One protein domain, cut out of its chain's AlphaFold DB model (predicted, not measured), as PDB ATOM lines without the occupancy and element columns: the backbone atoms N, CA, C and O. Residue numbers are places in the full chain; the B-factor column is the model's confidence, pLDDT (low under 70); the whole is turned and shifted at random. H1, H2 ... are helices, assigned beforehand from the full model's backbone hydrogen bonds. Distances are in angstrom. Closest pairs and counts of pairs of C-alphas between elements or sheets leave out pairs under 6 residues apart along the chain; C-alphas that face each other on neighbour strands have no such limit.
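Overview. This is residues 3 to 78 of the 524 residues of the protein "DNA topoisomerase I" of Scenedesmus sp. NREL 46B-D3 (UniProt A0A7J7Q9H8). A long helix, H4, extends from a small helical body as an arm, with residues 70 to 78 sticking out; its first residues, 62 to 65, touch H1, and the two helices stand about perpendicular to each other, at 81 degrees. In the body H1 and H3 lie side by side and run opposite ways, with short H2 on the path between them, and a long stretch without a named element leads from H3 back to H4. The printed part has 76 residues, with four named helices in the order H1, H2, H3, H4 and no named strand; the class is all helix. The whole is compact, with a radius of gyration of the C-alphas of 13.2 A, but elongated in outline, spanning 43 by 27 by 22 A.

Along the chain. H4, residues 62 to 77, is 22.1 A long, from C-alpha 62 at (135.131, 170.273, 179.947) to C-alpha 77 at (121.871, 170.632, 162.215). H1, residues 12 to 22, is 14.7 A long and begins at C-alpha 12 at (145.750, 180.670, 170.522). H3, residues 33 to 47, is 20.6 A long. H2, residues 28 to 31, measures 5.5 A.

Arrangement. H4 touches H1 with residues 62 to 65 alone; the closest C-alphas, of Ala 22 and Tyr 65, are 5.1 A apart, and the lines are about perpendicular at 81 degrees. H1 touches H3 at a shallow tilt of 13 degrees, opposite ways; their closest C-alphas, of Gln 14 and Val 46, are 6.1 A apart. H2 and H3 are close but not clearly touching, with the C-alphas of Tyr 29 and Phe 35 closest at 6.4 A. H2 and H4 are apart. In H1, H3 and H4 every O i to N i+4 pair is within hydrogen-bond range; H2 is too short for such a pair.

Size, cuts and confidence. The two C-alphas farthest apart, of Arg 49 and Leu 78, are 42.6 A apart. The printed part has no cut. The link from H3 to H4, residues 48 to 61, is long, while those from H1 to H2 and from H2 to H3 are tight. Mean pLDDT of the printed part is 96.6, and no printed residue is under 70.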
ATOM      1  N   TYR A   3     141.681 175.628 185.662       97.56
ATOM      2  CA  TYR A   3     142.817 175.081 186.393       97.56
ATOM      3  C   TYR A   3     142.553 175.255 187.886       97.56
ATOM      4  O   TYR A   3     142.348 176.379 188.345       97.56
ATOM      5  N   ASP A   4     142.515 174.151 188.630       96.31
ATOM      6  CA  ASP A   4     142.171 174.152 190.062       96.31
ATOM      7  C   ASP A   4     140.813 174.842 190.336       96.31
ATOM      8  O   ASP A   4     140.661 175.697 191.210       96.31
ATOM      9  N   GLY A   5     139.832 174.551 189.472       96.25
ATOM     10  CA  GLY A   5     138.487 175.136 189.504       96.25
ATOM     11  C   GLY A   5     138.387 176.597 189.047       96.25
ATOM     12  O   GLY A   5     137.278 177.120 188.949       96.25
ATOM     13  N   ARG A   6     139.504 177.268 188.733       97.06
ATOM     14  CA  ARG A   6     139.518 178.681 188.321       97.06
ATOM     15  C   ARG A   6     139.708 178.835 186.812       97.06
ATOM     16  O   ARG A   6     140.520 178.110 186.240       97.06
ATOM     17  N   PRO A   7     139.017 179.778 186.150       97.12
ATOM     18  CA  PRO A   7     139.252 180.065 184.740       97.12
ATOM     19  C   PRO A   7     140.698 180.485 184.473       97.12
ATOM     20  O   PRO A   7     141.257 181.313 185.188       97.12
ATOM     21  N   VAL A   8     141.283 179.918 183.418       96.50
ATOM     22  CA  VAL A   8     142.580 180.330 182.874       96.50
ATOM     23  C   VAL A   8     142.420 180.571 181.381       96.50
ATOM     24  O   VAL A   8     141.909 179.708 180.652       96.50
ATOM     25  N   GLU A   9     142.856 181.751 180.948       95.12
ATOM     26  CA  GLU A   9     142.957 182.121 179.541       95.12
ATOM     27  C   GLU A   9     144.212 181.506 178.927       95.12
ATOM     28  O   GLU A   9     145.283 181.496 179.536       95.12
ATOM     29  N   LEU A  10     144.061 180.966 177.722       96.88
ATOM     30  CA  LEU A  10     145.141 180.382 176.941       96.88
ATOM     31  C   LEU A  10     145.414 181.274 175.732       96.88
ATOM     32  O   LEU A  10     144.499 181.866 175.164       96.88
ATOM     33  N   THR A  11     146.668 181.329 175.295       97.31
ATOM     34  CA  THR A  11     146.988 181.861 173.963       97.31
ATOM     35  C   THR A  11     146.403 180.958 172.871       97.31
ATOM     36  O   THR A  11     146.112 179.789 173.121       97.31
ATOM     37  N   ALA A  12     146.290 181.455 171.636       97.06
ATOM     38  CA  ALA A  12     145.750 180.670 170.522       97.06
ATOM     39  C   ALA A  12     146.505 179.343 170.286       97.06
ATOM     40  O   ALA A  12     145.885 178.320 170.010       97.06
ATOM     41  N   GLU A  13     147.834 179.337 170.435       95.56
ATOM     42  CA  GLU A  13     148.657 178.126 170.289       95.56
ATOM     43  C   GLU A  13     148.389 177.111 171.414       95.56
ATOM     44  O   GLU A  13     148.219 175.915 171.169       95.56
ATOM     45  N   GLN A  14     148.281 177.593 172.653       97.44
ATOM     46  CA  GLN A  14     147.959 176.755 173.809       97.44
ATOM     47  C   GLN A  14     146.529 176.205 173.725       97.44
ATOM     48  O   GLN A  14     146.302 175.030 174.021       97.44
ATOM     49  N   GLU A  15     145.566 177.027 173.305       98.00
ATOM     50  CA  GLU A  15     144.170 176.624 173.137       98.00
ATOM     51  C   GLU A  15     144.003 175.584 172.023       98.00
ATOM     52  O   GLU A  15     143.215 174.646 172.180       98.00
ATOM     53  N   GLU A  16     144.774 175.684 170.932       98.06
ATOM     54  CA  GLU A  16     144.775 174.684 169.860       98.06
ATOM     55  C   GLU A  16     145.134 173.300 170.420       98.06
ATOM     56  O   GLU A  16     144.385 172.335 170.240       98.06
ATOM     57  N   VAL A  17     146.236 173.207 171.171       98.12
ATOM     58  CA  VAL A  17     146.698 171.952 171.785       98.12
ATOM     59  C   VAL A  17     145.728 171.457 172.860       98.12
ATOM     60  O   VAL A  17     145.411 170.264 172.901       98.12
ATOM     61  N   ALA A  18     145.196 172.358 173.692       98.25
ATOM     62  CA  ALA A  18     144.177 172.017 174.683       98.25
ATOM     63  C   ALA A  18     142.910 171.450 174.023       98.25
ATOM     64  O   ALA A  18     142.338 170.478 174.517       98.25
ATOM     65  N   SER A  19     142.506 171.986 172.868       98.25
ATOM     66  CA  SER A  19     141.359 171.508 172.088       98.25
ATOM     67  C   SER A  19     141.589 170.118 171.494       98.25
ATOM     68  O   SER A  19     140.679 169.283 171.517       98.25
ATOM     69  N   MET A  20     142.811 169.826 171.019       98.00
ATOM     70  CA  MET A  20     143.183 168.483 170.538       98.00
ATOM     71  C   MET A  20     143.054 167.416 171.631       98.00
ATOM     72  O   MET A  20     142.743 166.263 171.326       98.00
ATOM     73  N   PHE A  21     143.297 167.784 172.890       98.31
ATOM     74  CA  PHE A  21     143.117 166.899 174.038       98.31
ATOM     75  C   PHE A  21     141.662 166.845 174.507       98.31
ATOM     76  O   PHE A  21     141.125 165.758 174.707       98.31
ATOM     77  N   ALA A  22     140.989 167.994 174.606       98.06
ATOM     78  CA  ALA A  22     139.603 168.089 175.058       98.06
ATOM     79  C   ALA A  22     138.669 167.196 174.231       98.06
ATOM     80  O   ALA A  22     137.892 166.428 174.795       98.06
ATOM     81  N   ILE A  23     138.795 167.210 172.896       96.81
ATOM     82  CA  ILE A  23     137.963 166.391 171.993       96.81
ATOM     83  C   ILE A  23     138.113 164.876 172.227       96.81
ATOM     84  O   ILE A  23     137.273 164.090 171.793       96.81
ATOM     85  N   MET A  24     139.177 164.448 172.913       96.50
ATOM     86  CA  MET A  24     139.457 163.044 173.204       96.50
ATOM     87  C   MET A  24     138.766 162.531 174.475       96.50
ATOM     88  O   MET A  24     138.860 161.329 174.729       96.50
ATOM     89  N   LYS A  25     138.047 163.383 175.229       94.56
ATOM     90  CA  LYS A  25     137.452 163.096 176.554       94.56
ATOM     91  C   LYS A  25     136.730 161.744 176.658       94.56
ATOM     92  O   LYS A  25     136.930 161.023 177.627       94.56
ATOM     93  N   GLU A  26     135.939 161.370 175.653       93.44
ATOM     94  CA  GLU A  26     135.141 160.126 175.647       93.44
ATOM     95  C   GLU A  26     135.838 158.924 174.985       93.44
ATOM     96  O   GLU A  26     135.234 157.873 174.760       93.44
ATOM     97  N   THR A  27     137.111 159.055 174.620       93.94
ATOM     98  CA  THR A  27     137.855 157.986 173.948       93.94
ATOM     99  C   THR A  27     138.651 157.138 174.939       93.94
ATOM    100  O   THR A  27     139.094 157.614 175.982       93.94
ATOM    101  N   ASP A  28     138.936 155.886 174.573       93.12
ATOM    102  CA  ASP A  28     139.735 154.985 175.415       93.12
ATOM    103  C   ASP A  28     141.197 155.443 175.591       93.12
ATOM    104  O   ASP A  28     141.877 154.975 176.499       93.12
ATOM    105  N   TYR A  29     141.681 156.399 174.787       95.88
ATOM    106  CA  TYR A  29     143.009 156.995 174.971       95.88
ATOM    107  C   TYR A  29     143.136 157.763 176.291       95.88
ATOM    108  O   TYR A  29     144.215 157.773 176.875       95.88
ATOM    109  N   MET A  30     142.041 158.330 176.811       95.69
ATOM    110  CA  MET A  30     142.048 159.055 178.091       95.69
ATOM    111  C   MET A  30     142.301 158.146 179.295       95.69
ATOM    112  O   MET A  30     142.637 158.625 180.370       95.69
ATOM    113  N   LYS A  31     142.172 156.827 179.111       95.31
ATOM    114  CA  LYS A  31     142.460 155.815 180.133       95.31
ATOM    115  C   LYS A  31     143.908 155.315 180.067       95.31
ATOM    116  O   LYS A  31     144.299 154.501 180.895       95.31
ATOM    117  N   LYS A  32     144.697 155.743 179.070       96.69
ATOM    118  CA  LYS A  32     146.052 155.232 178.825       96.69
ATOM    119  C   LYS A  32     147.107 156.130 179.486       96.69
ATOM    120  O   LYS A  32     147.288 157.262 179.031       96.69
ATOM    121  N   PRO A  33     147.877 155.636 180.477       97.12
ATOM    122  CA  PRO A  33     148.894 156.439 181.161       97.12
ATOM    123  C   PRO A  33     149.945 157.028 180.212       97.12
ATOM    124  O   PRO A  33     150.267 158.209 180.306       97.12
ATOM    125  N   THR A  34     150.420 156.239 179.242       97.75
ATOM    126  CA  THR A  34     151.387 156.684 178.223       97.75
ATOM    127  C   THR A  34     150.855 157.858 177.398       97.75
ATOM    128  O   THR A  34     151.595 158.799 177.126       97.75
ATOM    129  N   PHE A  35     149.565 157.842 177.045       98.31
ATOM    130  CA  PHE A  35     148.929 158.928 176.297       98.31
ATOM    131  C   PHE A  35     148.886 160.223 177.108       98.31
ATOM    132  O   PHE A  35     149.311 161.267 176.615       98.31
ATOM    133  N   LEU A  36     148.415 160.145 178.356       98.06
ATOM    134  CA  LEU A  36     148.320 161.296 179.258       98.06
ATOM    135  C   LEU A  36     149.699 161.897 179.552       98.06
ATOM    136  O   LEU A  36     149.864 163.115 179.498       98.06
ATOM    137  N   LYS A  37     150.696 161.039 179.801       98.19
ATOM    138  CA  LYS A  37     152.085 161.445 180.038       98.19
ATOM    139  C   LYS A  37     152.660 162.200 178.838       98.19
ATOM    140  O   LYS A  37     153.103 163.332 178.995       98.19
ATOM    141  N   ASN A  38     152.613 161.600 177.650       98.25
ATOM    142  CA  ASN A  38     153.177 162.203 176.439       98.25
ATOM    143  C   ASN A  38     152.459 163.501 176.042       98.25
ATOM    144  O   ASN A  38     153.103 164.437 175.570       98.25
ATOM    145  N   PHE A  39     151.135 163.563 176.228       98.50
ATOM    146  CA  PHE A  39     150.389 164.803 176.031       98.50
ATOM    147  C   PHE A  39     150.875 165.887 176.992       98.50
ATOM    148  O   PHE A  39     151.173 166.994 176.553       98.50
ATOM    149  N   TRP A  40     150.978 165.572 178.286       98.19
ATOM    150  CA  TRP A  40     151.386 166.542 179.298       98.19
ATOM    151  C   TRP A  40     152.797 167.078 179.063       98.19
ATOM    152  O   TRP A  40     153.011 168.281 179.184       98.19
ATOM    153  N   GLU A  41     153.741 166.211 178.690       97.38
ATOM    154  CA  GLU A  41     155.102 166.619 178.328       97.38
ATOM    155  C   GLU A  41     155.085 167.669 177.208       97.38
ATOM    156  O   GLU A  41     155.630 168.757 177.389       97.38
ATOM    157  N   GLY A  42     154.372 167.399 176.109       97.12
ATOM    158  CA  GLY A  42     154.253 168.351 175.002       97.12
ATOM    159  C   GLY A  42     153.461 169.612 175.361       97.12
ATOM    160  O   GLY A  42     153.846 170.718 174.993       97.12
ATOM    161  N   PHE A  43     152.365 169.485 176.110       97.94
ATOM    162  CA  PHE A  43     151.546 170.639 176.482       97.94
ATOM    163  C   PHE A  43     152.295 171.576 177.432       97.94
ATOM    164  O   PHE A  43     152.214 172.791 177.289       97.94
ATOM    165  N   LYS A  44     153.101 171.033 178.351       97.12
ATOM    166  CA  LYS A  44     153.965 171.819 179.241       97.12
ATOM    167  C   LYS A  44     155.004 172.639 178.472       97.12
ATOM    168  O   LYS A  44     155.301 173.760 178.884       97.12
ATOM    169  N   GLU A  45     155.541 172.110 177.373       96.25
ATOM    170  CA  GLU A  45     156.443 172.862 176.489       96.25
ATOM    171  C   GLU A  45     155.724 174.050 175.840       96.25
ATOM    172  O   GLU A  45     156.234 175.167 175.896       96.25
ATOM    173  N   VAL A  46     154.510 173.829 175.324       96.50
ATOM    174  CA  VAL A  46     153.674 174.868 174.688       96.50
ATOM    175  C   VAL A  46     153.206 175.934 175.689       96.50
ATOM    176  O   VAL A  46     153.137 177.120 175.372       96.50
ATOM    177  N   LEU A  47     152.905 175.539 176.927       96.81
ATOM    178  CA  LEU A  47     152.553 176.476 177.997       96.81
ATOM    179  C   LEU A  47     153.745 177.359 178.397       96.81
ATOM    180  O   LEU A  47     153.570 178.535 178.715       96.81
ATOM    181  N   GLY A  48     154.957 176.802 178.373       95.25
ATOM    182  CA  GLY A  48     156.174 177.477 178.806       95.25
ATOM    183  C   GLY A  48     156.385 177.449 180.327       95.25
ATOM    184  O   GLY A  48     155.497 177.164 181.135       95.25
ATOM    185  N   ARG A  49     157.620 177.747 180.756       90.75
ATOM    186  CA  ARG A  49     158.060 177.564 182.156       90.75
ATOM    187  C   ARG A  49     157.340 178.463 183.162       90.75
ATOM    188  O   ARG A  49     157.189 178.058 184.312       90.75
ATOM    189  N   SER A  50     156.902 179.652 182.758       92.06
ATOM    190  CA  SER A  50     156.270 180.655 183.628       92.06
ATOM    191  C   SER A  50     154.750 180.509 183.750       92.06
ATOM    192  O   SER A  50     154.148 181.206 184.559       92.06
ATOM    193  N   HIS A  51     154.122 179.591 183.010       96.00
ATOM    194  CA  HIS A  51     152.662 179.470 182.986       96.00
ATOM    195  C   HIS A  51     152.068 179.015 184.329       96.00
ATOM    196  O   HIS A  51     152.687 178.217 185.033       96.00
ATOM    197  N   VAL A  52     150.851 179.453 184.668       95.62
ATOM    198  CA  VAL A  52     150.158 179.083 185.924       95.62
ATOM    199  C   VAL A  52     149.802 177.591 186.003       95.62
ATOM    200  O   VAL A  52     149.813 176.994 187.074       95.62
ATOM    201  N   ILE A  53     149.539 176.969 184.856       96.62
ATOM    202  CA  ILE A  53     149.200 175.545 184.743       96.62
ATOM    203  C   ILE A  53     150.460 174.690 184.943       96.62
ATOM    204  O   ILE A  53     151.361 174.704 184.103       96.62
ATOM    205  N   LYS A  54     150.519 173.929 186.044       94.75
ATOM    206  CA  LYS A  54     151.678 173.090 186.423       94.75
ATOM    207  C   LYS A  54     151.411 171.585 186.510       94.75
ATOM    208  O   LYS A  54     152.364 170.836 186.707       94.75
ATOM    209  N   GLY A  55     150.164 171.141 186.364       94.94
ATOM    210  CA  GLY A  55     149.797 169.725 186.472       94.94
ATOM    211  C   GLY A  55     148.550 169.398 185.660       94.94
ATOM    212  O   GLY A  55     147.596 170.177 185.660       94.94
ATOM    213  N   LEU A  56     148.571 168.265 184.955       96.56
ATOM    214  CA  LEU A  56     147.453 167.818 184.122       96.56
ATOM    215  C   LEU A  56     146.222 167.439 184.959       96.56
ATOM    216  O   LEU A  56     145.099 167.694 184.546       96.56
ATOM    217  N   ASP A  57     146.441 166.869 186.141       95.94
ATOM    218  CA  ASP A  57     145.427 166.439 187.109       95.94
ATOM    219  C   ASP A  57     144.528 167.582 187.604       95.94
ATOM    220  O   ASP A  57     143.367 167.362 187.936       95.94
ATOM    221  N   LYS A  58     145.046 168.813 187.597       97.25
ATOM    222  CA  LYS A  58     144.308 170.024 187.983       97.25
ATOM    223  C   LYS A  58     143.607 170.718 186.813       97.25
ATOM    224  O   LYS A  58     142.957 171.742 187.020       97.25
ATOM    225  N   CYS A  59     143.789 170.227 185.589       97.81
ATOM    226  CA  CYS A  59     143.194 170.814 184.395       97.81
ATOM    227  C   CYS A  59     141.793 170.250 184.157       97.81
ATOM    228  O   CYS A  59     141.623 169.038 184.033       97.81
ATOM    229  N   ASP A  60     140.811 171.129 183.976       97.62
ATOM    230  CA  ASP A  60     139.492 170.757 183.473       97.62
ATOM    231  C   ASP A  60     139.265 171.340 182.071       97.62
ATOM    232  O   ASP A  60     139.168 172.555 181.851       97.62
ATOM    233  N   PHE A  61     139.187 170.421 181.108       97.88
ATOM    234  CA  PHE A  61     138.973 170.695 179.690       97.88
ATOM    235  C   PHE A  61     137.492 170.653 179.289       97.88
ATOM    236  O   PHE A  61     137.183 170.870 178.116       97.88
ATOM    237  N   SER A  62     136.571 170.387 180.223       97.19
ATOM    238  CA  SER A  62     135.131 170.273 179.947       97.19
ATOM    239  C   SER A  62     134.552 171.499 179.237       97.19
ATOM    240  O   SER A  62     133.900 171.290 178.219       97.19
ATOM    241  N   PRO A  63     134.881 172.755 179.612       98.00
ATOM    242  CA  PRO A  63     134.373 173.919 178.881       98.00
ATOM    243  C   PRO A  63     134.756 173.928 177.392       98.00
ATOM    244  O   PRO A  63     133.951 174.303 176.542       98.00
ATOM    245  N   ILE A  64     135.976 173.480 177.060       98.25
ATOM    246  CA  ILE A  64     136.433 173.370 175.666       98.25
ATOM    247  C   ILE A  64     135.699 172.219 174.973       98.25
ATOM    248  O   ILE A  64     135.216 172.374 173.854       98.25
ATOM    249  N   TYR A  65     135.584 171.064 175.636       98.25
ATOM    250  CA  TYR A  65     134.873 169.907 175.095       98.25
ATOM    251  C   TYR A  65     133.412 170.230 174.761       98.25
ATOM    252  O   TYR A  65     132.972 169.963 173.643       98.25
ATOM    253  N   ASP A  66     132.690 170.846 175.694       97.88
ATOM    254  CA  ASP A  66     131.270 171.171 175.553       97.88
ATOM    255  C   ASP A  66     131.050 172.162 174.405       97.88
ATOM    256  O   ASP A  66     130.156 171.971 173.576       97.88
ATOM    257  N   HIS A  67     131.932 173.159 174.272       97.62
ATOM    258  CA  HIS A  67     131.941 174.060 173.122       97.62
ATOM    259  C   HIS A  67     132.149 173.305 171.797       97.62
ATOM    260  O   HIS A  67     131.375 173.476 170.853       97.62
ATOM    261  N   LEU A  68     133.150 172.418 171.720       97.44
ATOM    262  CA  LEU A  68     133.426 171.630 170.511       97.44
ATOM    263  C   LEU A  68     132.273 170.674 170.157       97.44
ATOM    264  O   LEU A  68     132.004 170.447 168.971       97.44
ATOM    265  N   MET A  69     131.579 170.116 171.154       97.19
ATOM    266  CA  MET A  69     130.377 169.304 170.941       97.19
ATOM    267  C   MET A  69     129.223 170.148 170.402       97.19
ATOM    268  O   MET A  69     128.606 169.752 169.410       97.19
ATOM    269  N   ALA A  70     128.994 171.336 170.968       97.56
ATOM    270  CA  ALA A  70     127.985 172.268 170.475       97.56
ATOM    271  C   ALA A  70     128.260 172.690 169.019       97.56
ATOM    272  O   ALA A  70     127.357 172.647 168.186       97.56
ATOM    273  N   GLU A  71     129.509 173.009 168.663       96.88
ATOM    274  CA  GLU A  71     129.901 173.328 167.279       96.88
ATOM    275  C   GLU A  71     129.707 172.146 166.319       96.88
ATOM    276  O   GLU A  71     129.271 172.308 165.173       96.88
ATOM    277  N   ARG A  72     129.991 170.923 166.780       95.50
ATOM    278  CA  ARG A  72     129.721 169.702 166.010       95.50
ATOM    279  C   ARG A  72     128.225 169.531 165.758       95.50
ATOM    280  O   ARG A  72     127.842 169.157 164.647       95.50
ATOM    281  N   ASP A  73     127.392 169.779 166.758       96.19
ATOM    282  CA  ASP A  73     125.951 169.577 166.650       96.19
ATOM    283  C   ASP A  73     125.282 170.686 165.824       96.19
ATOM    284  O   ASP A  73     124.451 170.367 164.971       96.19
ATOM    285  N   LYS A  74     125.765 171.936 165.900       96.06
ATOM    286  CA  LYS A  74     125.420 173.003 164.937       96.06
ATOM    287  C   LYS A  74     125.716 172.583 163.495       96.06
ATOM    288  O   LYS A  74     124.848 172.672 162.631       96.06
ATOM    289  N   LYS A  75     126.910 172.037 163.222       94.25
ATOM    290  CA  LYS A  75     127.274 171.541 161.876       94.25
ATOM    291  C   LYS A  75     126.389 170.387 161.404       94.25
ATOM    292  O   LYS A  75     126.105 170.271 160.210       94.25
ATOM    293  N   LYS A  76     125.956 169.508 162.312       94.12
ATOM    294  CA  LYS A  76     125.015 168.429 161.979       94.12
ATOM    295  C   LYS A  76     123.619 168.965 161.672       94.12
ATOM    296  O   LYS A  76     122.993 168.417 160.765       94.12
ATOM    297  N   ALA A  77     123.181 170.007 162.375       95.75
ATOM    298  CA  ALA A  77     121.871 170.632 162.215       95.75
ATOM    299  C   ALA A  77     121.712 171.430 160.909       95.75
ATOM    300  O   ALA A  77     120.581 171.681 160.510       95.75
ATOM    301  N   LEU A  78     122.811 171.765 160.214       95.94
ATOM    302  CA  LEU A  78     122.755 172.406 158.894       95.94
ATOM    303  C   LEU A  78     121.855 171.630 157.924       95.94
ATOM    304  O   LEU A  78     121.911 170.391 157.844       95.94
TER     305      LEU A  78